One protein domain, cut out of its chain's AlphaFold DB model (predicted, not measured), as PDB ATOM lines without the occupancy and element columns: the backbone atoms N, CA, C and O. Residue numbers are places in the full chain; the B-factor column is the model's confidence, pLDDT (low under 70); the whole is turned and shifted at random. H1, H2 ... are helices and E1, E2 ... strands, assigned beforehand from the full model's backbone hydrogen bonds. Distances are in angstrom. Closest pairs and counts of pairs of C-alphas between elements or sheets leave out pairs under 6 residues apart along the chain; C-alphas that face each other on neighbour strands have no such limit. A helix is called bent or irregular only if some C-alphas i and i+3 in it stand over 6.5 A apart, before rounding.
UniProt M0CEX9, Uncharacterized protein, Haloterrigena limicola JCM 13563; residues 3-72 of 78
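Overview. This is residues 3 to 72 of the 78 residues of an uncharacterized protein of Haloterrigena limicola JCM 13563 (UniProt M0CEX9). Helices H1, H3 and H4 pack together beside a tiny sheet of two parallel strands, E1 and E2, which lies near the middle of the domain; H2 meets H1 at the end of H1 away from H3. The last helix, H5, lies away from this body, at the end of the stretch that follows E2. The printed part has 70 residues with five named helices and two named strands, in the order H1 H2 E1 H3 H4 E2 H5; the class is mostly helix. It is compact, with a radius of gyration of the C-alphas of 12.4 A and spans of 38 by 26 by 19 A.

Arrangement. H1, residues 5 to 15, is the hub, touching three other helices. It touches H2, residues 22 to 31, at Leu 14 and His 22, the closest C-alphas, 5.0 A apart; they run opposite ways at a steep tilt of 58 degrees. E1, residues 33 to 35, comes closest to H1 with the C-alphas of Val 34 and Thr 8, 6.5 A apart. H1 touches H3, residues 36 to 42, about perpendicular at 85 degrees, the closest C-alphas being those of Gly 5 and Cys 38, 5.5 A. H1 touches H4, residues 45 to 51, the closest C-alphas being those of Pro 12 and Ile 47, 6.5 A; they run the same way at 37 degrees, a tilt only just steep. H3 and H4 touch only at the corner, and only just, with 3 pairs of C-alphas within 8 A; the closest are those of Ala 39 and Asp 45, 4.8 A. E1 and E2, residues 54 to 56, are parallel at 41 degrees, with N 34 and O 54 as well as N 56 and O 34 within hydrogen-bond range, each 2.9 A. E1, H3, H4 and E2 form a strand-helix-strand unit, parallel strands joined through helices, with a right-handed crossover. H5, residues 65 to 70, is apart from H1, H2, H3, H4 and E1. In H3, H4 and H5 every O i to N i+4 pair is within hydrogen-bond range; H2 has 4 of 6, and H1 has 2 of 7 beside 7 of 8 O i to N i+3 pairs.

Along the chain. H1 begins at C-alpha 5 (25.101, -21.429, 57.062) and is 18.0 A long; it is neither bent nor irregular, but only just: C-alphas 9 and 12 are 6.4 A apart. H2, 14.8 A, is irregular, with C-alphas 27 and 30 7.9 A apart. E1 and E2 are each 6.9 A, H3 10.2 A and H4 9.8 A. H5, 8.7 A, ends at C-alpha 70 (44.904, -14.194, 61.057).

Size, cuts and confidence. The C-alphas of Ser 18 and Asp 70, the two farthest apart, are 39.0 A apart. The printed part has no cut and no long link. Its mean pLDDT is 96.6, and no printed residue is under 70.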
ATOM      1  N   PHE A   3      30.637 -20.612  51.029       97.88
ATOM      2  CA  PHE A   3      29.231 -20.830  51.368       97.88
ATOM      3  C   PHE A   3      29.145 -21.408  52.779       97.88
ATOM      4  O   PHE A   3      29.616 -22.515  53.040       97.88
ATOM      5  N   ASP A   4      28.540 -20.646  53.681       97.44
ATOM      6  CA  ASP A   4      28.362 -20.995  55.090       97.44
ATOM      7  C   ASP A   4      26.898 -20.791  55.509       97.44
ATOM      8  O   ASP A   4      26.134 -20.065  54.858       97.44
ATOM      9  N   GLY A   5      26.480 -21.457  56.584       97.44
ATOM     10  CA  GLY A   5      25.101 -21.429  57.062       97.44
ATOM     11  C   GLY A   5      24.098 -21.855  55.986       97.44
ATOM     12  O   GLY A   5      24.349 -22.768  55.206       97.44
ATOM     13  N   ALA A   6      22.951 -21.171  55.924       97.44
ATOM     14  CA  ALA A   6      21.923 -21.449  54.918       97.44
ATOM     15  C   ALA A   6      22.394 -21.180  53.476       97.44
ATOM     16  O   ALA A   6      21.728 -21.622  52.543       97.44
ATOM     17  N   GLY A   7      23.530 -20.495  53.289       97.44
ATOM     18  CA  GLY A   7      24.141 -20.280  51.984       97.44
ATOM     19  C   GLY A   7      24.499 -21.587  51.277       97.44
ATOM     20  O   GLY A   7      24.403 -21.645  50.058       97.44
ATOM     21  N   THR A   8      24.823 -22.660  52.008       98.12
ATOM     22  CA  THR A   8      25.144 -23.966  51.402       98.12
ATOM     23  C   THR A   8      23.994 -24.541  50.570       98.12
ATOM     24  O   THR A   8      24.246 -25.244  49.595       98.12
ATOM     25  N   GLN A   9      22.741 -24.172  50.865       98.00
ATOM     26  CA  GLN A   9      21.564 -24.576  50.082       98.00
ATOM     27  C   GLN A   9      21.522 -23.972  48.672       98.00
ATOM     28  O   GLN A   9      20.720 -24.411  47.857       98.00
ATOM     29  N   TRP A  10      22.378 -22.997  48.353       97.69
ATOM     30  CA  TRP A  10      22.513 -22.492  46.985       97.69
ATOM     31  C   TRP A  10      23.323 -23.415  46.078       97.69
ATOM     32  O   TRP A  10      23.216 -23.285  44.865       97.69
ATOM     33  N   ILE A  11      24.122 -24.342  46.620       97.69
ATOM     34  CA  ILE A  11      24.925 -25.245  45.786       97.69
ATOM     35  C   ILE A  11      24.046 -26.070  44.827       97.69
ATOM     36  O   ILE A  11      24.319 -26.026  43.629       97.69
ATOM     37  N   PRO A  12      22.968 -26.745  45.276       97.50
ATOM     38  CA  PRO A  12      22.058 -27.449  44.371       97.50
ATOM     39  C   PRO A  12      21.435 -26.547  43.303       97.50
ATOM     40  O   PRO A  12      21.398 -26.918  42.135       97.50
ATOM     41  N   GLU A  13      20.994 -25.349  43.695       97.88
ATOM     42  CA  GLU A  13      20.378 -24.373  42.788       97.88
ATOM     43  C   GLU A  13      21.367 -23.917  41.704       97.88
ATOM     44  O   GLU A  13      21.005 -23.773  40.543       97.88
ATOM     45  N   LEU A  14      22.637 -23.711  42.061       97.44
ATOM     46  CA  LEU A  14      23.671 -23.252  41.133       97.44
ATOM     47  C   LEU A  14      24.260 -24.376  40.265       97.44
ATOM     48  O   LEU A  14      24.754 -24.099  39.170       97.44
ATOM     49  N   GLU A  15      24.220 -25.630  40.719       96.75
ATOM     50  CA  GLU A  15      24.574 -26.792  39.892       96.75
ATOM     51  C   GLU A  15      23.460 -27.151  38.883       96.75
ATOM     52  O   GLU A  15      23.756 -27.811  37.888       96.75
ATOM     53  N   ASP A  16      22.219 -26.672  39.056       97.19
ATOM     54  CA  ASP A  16      21.146 -26.817  38.058       97.19
ATOM     55  C   ASP A  16      21.480 -26.035  36.773       97.19
ATOM     56  O   ASP A  16      21.564 -24.807  36.772       97.19
ATOM     57  N   GLU A  17      21.635 -26.747  35.653       97.31
ATOM     58  CA  GLU A  17      21.961 -26.171  34.338       97.31
ATOM     59  C   GLU A  17      20.932 -25.143  33.836       97.31
ATOM     60  O   GLU A  17      21.249 -24.314  32.978       97.31
ATOM     61  N   SER A  18      19.697 -25.193  34.344       97.81
ATOM     62  CA  SER A  18      18.624 -24.264  33.992       97.81
ATOM     63  C   SER A  18      18.641 -22.967  34.805       97.81
ATOM     64  O   SER A  18      17.943 -22.018  34.439       97.81
ATOM     65  N   HIS A  19      19.444 -22.887  35.871       98.19
ATOM     66  CA  HIS A  19      19.527 -21.692  36.699       98.19
ATOM     67  C   HIS A  19      20.298 -20.571  35.984       98.19
ATOM     68  O   HIS A  19      21.410 -20.760  35.489       98.19
ATOM     69  N   ASP A  20      19.762 -19.347  36.034       98.25
ATOM     70  CA  ASP A  20      20.347 -18.148  35.408       98.25
ATOM     71  C   ASP A  20      21.836 -17.905  35.738       98.25
ATOM     72  O   ASP A  20      22.577 -17.346  34.927       98.25
ATOM     73  N   TYR A  21      22.301 -18.326  36.920       97.50
ATOM     74  CA  TYR A  21      23.673 -18.132  37.383       97.50
ATOM     75  C   TYR A  21      24.555 -19.368  37.236       97.50
ATOM     76  O   TYR A  21      25.743 -19.272  37.542       97.50
ATOM     77  N   HIS A  22      24.039 -20.483  36.710       97.62
ATOM     78  CA  HIS A  22      24.798 -21.721  36.538       97.62
ATOM     79  C   HIS A  22      26.126 -21.478  35.814       97.62
ATOM     80  O   HIS A  22      27.198 -21.811  36.314       97.62
ATOM     81  N   THR A  23      26.079 -20.791  34.669       98.00
ATOM     82  CA  THR A  23      27.282 -20.503  33.867       98.00
ATOM     83  C   THR A  23      28.314 -19.686  34.651       98.00
ATOM     84  O   THR A  23      29.512 -19.966  34.580       98.00
ATOM     85  N   LEU A  24      27.865 -18.687  35.419       96.94
ATOM     86  CA  LEU A  24      28.752 -17.859  36.234       96.94
ATOM     87  C   LEU A  24      29.365 -18.678  37.371       96.94
ATOM     88  O   LEU A  24      30.583 -18.671  37.538       96.94
ATOM     89  N   TYR A  25      28.544 -19.414  38.113       96.56
ATOM     90  CA  TYR A  25      29.001 -20.268  39.201       96.56
ATOM     91  C   TYR A  25      30.022 -21.304  38.707       96.56
ATOM     92  O   TYR A  25      31.118 -21.388  39.260       96.56
ATOM     93  N   ARG A  26      29.749 -21.999  37.593       95.88
ATOM     94  CA  ARG A  26      30.689 -22.957  36.986       95.88
ATOM     95  C   ARG A  26      32.038 -22.329  36.629       95.88
ATOM     96  O   ARG A  26      33.050 -23.021  36.710       95.88
ATOM     97  N   SER A  27      32.076 -21.042  36.272       97.00
ATOM     98  CA  SER A  27      33.327 -20.341  35.945       97.00
ATOM     99  C   SER A  27      34.238 -20.093  37.155       97.00
ATOM    100  O   SER A  27      35.451 -20.021  36.981       97.00
ATOM    101  N   ILE A  28      33.672 -20.014  38.366       95.38
ATOM    102  CA  ILE A  28      34.410 -19.754  39.616       95.38
ATOM    103  C   ILE A  28      34.412 -20.942  40.579       95.38
ATOM    104  O   ILE A  28      34.987 -20.861  41.658       95.38
ATOM    105  N   ARG A  29      33.754 -22.048  40.223       94.69
ATOM    106  CA  ARG A  29      33.496 -23.192  41.104       94.69
ATOM    107  C   ARG A  29      34.752 -23.739  41.793       94.69
ATOM    108  O   ARG A  29      34.691 -24.127  42.950       94.69
ATOM    109  N   ASN A  30      35.899 -23.720  41.115       94.38
ATOM    110  CA  ASN A  30      37.171 -24.195  41.681       94.38
ATOM    111  C   ASN A  30      37.741 -23.275  42.785       94.38
ATOM    112  O   ASN A  30      38.700 -23.644  43.453       94.38
ATOM    113  N   GLU A  31      37.172 -22.082  42.964       95.00
ATOM    114  CA  GLU A  31      37.500 -21.110  44.016       95.00
ATOM    115  C   GLU A  31      36.404 -21.039  45.098       95.00
ATOM    116  O   GLU A  31      36.460 -20.218  46.026       95.00
ATOM    117  N   VAL A  32      35.366 -21.865  44.959       96.31
ATOM    118  CA  VAL A  32      34.285 -21.993  45.928       96.31
ATOM    119  C   VAL A  32      34.680 -23.012  46.989       96.31
ATOM    120  O   VAL A  32      35.165 -24.097  46.686       96.31
ATOM    121  N   VAL A  33      34.435 -22.644  48.241       97.62
ATOM    122  CA  VAL A  33      34.574 -23.505  49.409       97.62
ATOM    123  C   VAL A  33      33.217 -23.597  50.097       97.62
ATOM    124  O   VAL A  33      32.499 -22.599  50.188       97.62
ATOM    125  N   VAL A  34      32.852 -24.774  50.591       98.25
ATOM    126  CA  VAL A  34      31.582 -25.016  51.289       98.25
ATOM    127  C   VAL A  34      31.861 -25.449  52.724       98.25
ATOM    128  O   VAL A  34      32.751 -26.257  52.978       98.25
ATOM    129  N   CYS A  35      31.114 -24.908  53.685       98.50
ATOM    130  CA  CYS A  35      31.153 -25.403  55.057       98.50
ATOM    131  C   CYS A  35      30.620 -26.842  55.116       98.50
ATOM    132  O   CYS A  35      29.438 -27.072  54.853       98.50
ATOM    133  N   ASP A  36      31.475 -27.779  55.528       98.06
ATOM    134  CA  ASP A  36      31.141 -29.202  55.643       98.06
ATOM    135  C   ASP A  36      29.981 -29.435  56.622       98.06
ATOM    136  O   ASP A  36      28.957 -30.025  56.272       98.06
ATOM    137  N   TYR A  37      30.077 -28.871  57.831       98.25
ATOM    138  CA  TYR A  37      29.022 -29.000  58.834       98.25
ATOM    139  C   TYR A  37      27.674 -28.476  58.329       98.25
ATOM    140  O   TYR A  37      26.643 -29.114  58.537       98.25
ATOM    141  N   CYS A  38      27.651 -27.313  57.675       98.50
ATOM    142  CA  CYS A  38      26.410 -26.725  57.182       98.50
ATOM    143  C   CYS A  38      25.835 -27.507  56.003       98.50
ATOM    144  O   CYS A  38      24.618 -27.661  55.940       98.50
ATOM    145  N   ALA A  39      26.666 -28.031  55.100       98.31
ATOM    146  CA  ALA A  39      26.193 -28.906  54.031       98.31
ATOM    147  C   ALA A  39      25.454 -30.129  54.601       98.31
ATOM    148  O   ALA A  39      24.309 -30.374  54.227       98.31
ATOM    149  N   ASN A  40      26.045 -30.794  55.598       98.00
ATOM    150  CA  ASN A  40      25.416 -31.902  56.323       98.00
ATOM    151  C   ASN A  40      24.138 -31.464  57.065       98.00
ATOM    152  O   ASN A  40      23.098 -32.116  56.987       98.00
ATOM    153  N   ALA A  41      24.183 -30.339  57.787       98.19
ATOM    154  CA  ALA A  41      23.055 -29.859  58.589       98.19
ATOM    155  C   ALA A  41      21.830 -29.475  57.741       98.19
ATOM    156  O   ALA A  41      20.697 -29.620  58.203       98.19
ATOM    157  N   PHE A  42      22.053 -28.994  56.515       98.25
ATOM    158  CA  PHE A  42      20.998 -28.660  55.556       98.25
ATOM    159  C   PHE A  42      20.696 -29.790  54.557       98.25
ATOM    160  O   PHE A  42      19.786 -29.630  53.746       98.25
ATOM    161  N   GLY A  43      21.393 -30.930  54.637       97.88
ATOM    162  CA  GLY A  43      21.145 -32.113  53.804       97.88
ATOM    163  C   GLY A  43      21.479 -31.916  52.325       97.88
ATOM    164  O   GLY A  43      20.734 -32.374  51.460       97.88
ATOM    165  N   VAL A  44      22.551 -31.177  52.036       98.19
ATOM    166  CA  VAL A  44      23.051 -30.919  50.671       98.19
ATOM    167  C   VAL A  44      24.452 -31.496  50.432       98.19
ATOM    168  O   VAL A  44      25.037 -31.273  49.376       98.19
ATOM    169  N   ASP A  45      24.984 -32.238  51.400       97.00
ATOM    170  CA  ASP A  45      26.289 -32.906  51.391       97.00
ATOM    171  C   ASP A  45      26.459 -33.855  50.199       97.00
ATOM    172  O   ASP A  45      27.437 -33.724  49.468       97.00
ATOM    173  N   ASP A  46      25.459 -34.689  49.894       97.44
ATOM    174  CA  ASP A  46      25.503 -35.592  48.731       97.44
ATOM    175  C   ASP A  46      25.765 -34.847  47.406       97.44
ATOM    176  O   ASP A  46      26.472 -35.339  46.525       97.44
ATOM    177  N   ILE A  47      25.186 -33.650  47.243       96.50
ATOM    178  CA  ILE A  47      25.332 -32.836  46.026       96.50
ATOM    179  C   ILE A  47      26.697 -32.147  46.005       96.50
ATOM    180  O   ILE A  47      27.340 -32.099  44.957       96.50
ATOM    181  N   VAL A  48      27.149 -31.635  47.152       96.50
ATOM    182  CA  VAL A  48      28.477 -31.023  47.314       96.50
ATOM    183  C   VAL A  48      29.578 -32.035  46.974       96.50
ATOM    184  O   VAL A  48      30.482 -31.714  46.196       96.50
ATOM    185  N   ASP A  49      29.446 -33.266  47.472       95.38
ATOM    186  CA  ASP A  49      30.365 -34.374  47.215       95.38
ATOM    187  C   ASP A  49      30.314 -34.829  45.755       95.38
ATOM    188  O   ASP A  49      31.352 -34.966  45.107       95.38
ATOM    189  N   ALA A  50      29.113 -35.018  45.195       95.56
ATOM    190  CA  ALA A  50      28.947 -35.423  43.799       95.56
ATOM    191  C   ALA A  50      29.491 -34.380  42.814       95.56
ATOM    192  O   ALA A  50      29.958 -34.734  41.727       95.56
ATOM    193  N   ALA A  51      29.431 -33.101  43.184       92.62
ATOM    194  CA  ALA A  51      30.000 -32.036  42.389       92.62
ATOM    195  C   ALA A  51      31.538 -32.024  42.454       92.62
ATOM    196  O   ALA A  51      32.137 -31.580  41.478       92.62
ATOM    197  N   ASP A  52      32.172 -32.527  43.526       93.75
ATOM    198  CA  ASP A  52      33.613 -32.411  43.847       93.75
ATOM    199  C   ASP A  52      34.003 -30.967  44.228       93.75
ATOM    200  O   ASP A  52      34.826 -30.326  43.565       93.75
ATOM    201  N   ILE A  53      33.259 -30.347  45.161       95.12
ATOM    202  CA  ILE A  53      33.530 -28.976  45.657       95.12
ATOM    203  C   ILE A  53      34.475 -29.054  46.858       95.12
ATOM    204  O   ILE A  53      34.376 -29.959  47.680       95.12
ATOM    205  N   ILE A  54      35.373 -28.076  46.998       95.94
ATOM    206  CA  ILE A  54      36.253 -27.977  48.167       95.94
ATOM    207  C   ILE A  54      35.407 -27.729  49.425       95.94
ATOM    208  O   ILE A  54      34.634 -26.770  49.477       95.94
ATOM    209  N   THR A  55      35.584 -28.543  50.464       96.88
ATOM    210  CA  THR A  55      34.919 -28.358  51.762       96.88
ATOM    211  C   THR A  55      35.901 -27.911  52.848       96.88
ATOM    212  O   THR A  55      37.085 -28.246  52.814       96.88
ATOM    213  N   ALA A  56      35.416 -27.116  53.805       96.75
ATOM    214  CA  ALA A  56      36.173 -26.656  54.973       96.75
ATOM    215  C   ALA A  56      35.500 -27.115  56.276       96.75
ATOM    216  O   ALA A  56      34.274 -27.019  56.407       96.75
ATOM    217  N   ALA A  57      36.306 -27.608  57.228       95.56
ATOM    218  CA  ALA A  57      35.826 -28.352  58.401       95.56
ATOM    219  C   ALA A  57      36.665 -28.176  59.693       95.56
ATOM    220  O   ALA A  57      36.570 -28.985  60.617       95.56
ATOM    221  N   GLU A  58      37.509 -27.147  59.800       89.94
ATOM    222  CA  GLU A  58      38.537 -27.045  60.850       89.94
ATOM    223  C   GLU A  58      37.964 -26.794  62.257       89.94
ATOM    224  O   GLU A  58      38.398 -27.396  63.241       89.94
ATOM    225  N   ASN A  59      36.994 -25.886  62.374       91.94
ATOM    226  CA  ASN A  59      36.462 -25.387  63.642       91.94
ATOM    227  C   ASN A  59      35.186 -26.141  64.033       91.94
ATOM    228  O   ASN A  59      34.072 -25.632  63.903       91.94
ATOM    229  N   GLY A  60      35.349 -27.391  64.476       91.06
ATOM    230  CA  GLY A  60      34.215 -28.255  64.822       91.06
ATOM    231  C   GLY A  60      33.328 -28.595  63.620       91.06
ATOM    232  O   GLY A  60      32.123 -28.759  63.791       91.06
ATOM    233  N   GLY A  61      33.915 -28.662  62.420       93.44
ATOM    234  CA  GLY A  61      33.207 -28.869  61.152       93.44
ATOM    235  C   GLY A  61      32.865 -27.580  60.396       93.44
ATOM    236  O   GLY A  61      32.427 -27.646  59.250       93.44
ATOM    237  N   HIS A  62      33.091 -26.405  60.992       97.25
ATOM    238  CA  HIS A  62      32.907 -25.117  60.317       97.25
ATOM    239  C   HIS A  62      34.226 -24.524  59.797       97.25
ATOM    240  O   HIS A  62      35.279 -24.770  60.394       97.25
ATOM    241  N   PRO A  63      34.176 -23.665  58.763       96.31
ATOM    242  CA  PRO A  63      35.296 -22.823  58.374       96.31
ATOM    243  C   PRO A  63      35.753 -21.935  59.533       96.31
ATOM    244  O   PRO A  63      34.950 -21.336  60.258       96.31
ATOM    245  N   SER A  64      37.065 -21.790  59.694       95.75
ATOM    246  CA  SER A  64      37.631 -20.863  60.675       95.75
ATOM    247  C   SER A  64      37.759 -19.451  60.094       95.75
ATOM    248  O   SER A  64      38.793 -19.088  59.536       95.75
ATOM    249  N   ILE A  65      36.742 -18.602  60.285       94.12
ATOM    250  CA  ILE A  65      36.819 -17.175  59.900       94.12
ATOM    251  C   ILE A  65      37.968 -16.464  60.623       94.12
ATOM    252  O   ILE A  65      38.635 -15.605  60.054       94.12
ATOM    253  N   ARG A  66      38.242 -16.862  61.871       95.00
ATOM    254  CA  ARG A  66      39.391 -16.358  62.625       95.00
ATOM    255  C   ARG A  66      40.702 -16.615  61.878       95.00
ATOM    256  O   ARG A  66      41.512 -15.704  61.803       95.00
ATOM    257  N   SER A  67      40.897 -17.819  61.338       95.50
ATOM    258  CA  SER A  67      42.117 -18.158  60.595       95.50
ATOM    259  C   SER A  67      42.268 -17.297  59.345       95.50
ATOM    260  O   SER A  67      43.357 -16.812  59.090       95.50
ATOM    261  N   LEU A  68      41.172 -17.015  58.631       94.75
ATOM    262  CA  LEU A  68      41.201 -16.111  57.474       94.75
ATOM    263  C   LEU A  68      41.643 -14.693  57.860       94.75
ATOM    264  O   LEU A  68      42.410 -14.068  57.134       94.75
ATOM    265  N   VAL A  69      41.182 -14.189  59.009       96.94
ATOM    266  CA  VAL A  69      41.614 -12.886  59.540       96.94
ATOM    267  C   VAL A  69      43.075 -12.920  59.988       96.94
ATOM    268  O   VAL A  69      43.805 -11.971  59.722       96.94
ATOM    269  N   ASP A  70      43.504 -13.996  60.656       97.50
ATOM    270  CA  ASP A  70      44.904 -14.194  61.057       97.50
ATOM    271  C   ASP A  70      45.830 -14.299  59.812       97.50
ATOM    272  O   ASP A  70      46.996 -13.915  59.895       97.50
ATOM    273  N   ASP A  71      45.295 -14.721  58.657       96.19
ATOM    274  CA  ASP A  71      45.944 -14.734  57.333       96.19
ATOM    275  C   ASP A  71      45.789 -13.401  56.554       96.19
ATOM    276  O   ASP A  71      45.941 -13.364  55.330       96.19
ATOM    277  N   ASP A  72      45.470 -12.298  57.241       97.19
ATOM    278  CA  ASP A  72      45.306 -10.943  56.685       97.19
ATOM    279  C   ASP A  72      44.207 -10.809  55.599       97.19
ATOM    280  O   ASP A  72      44.226  -9.884  54.782       97.19
TER     281      ASP A  72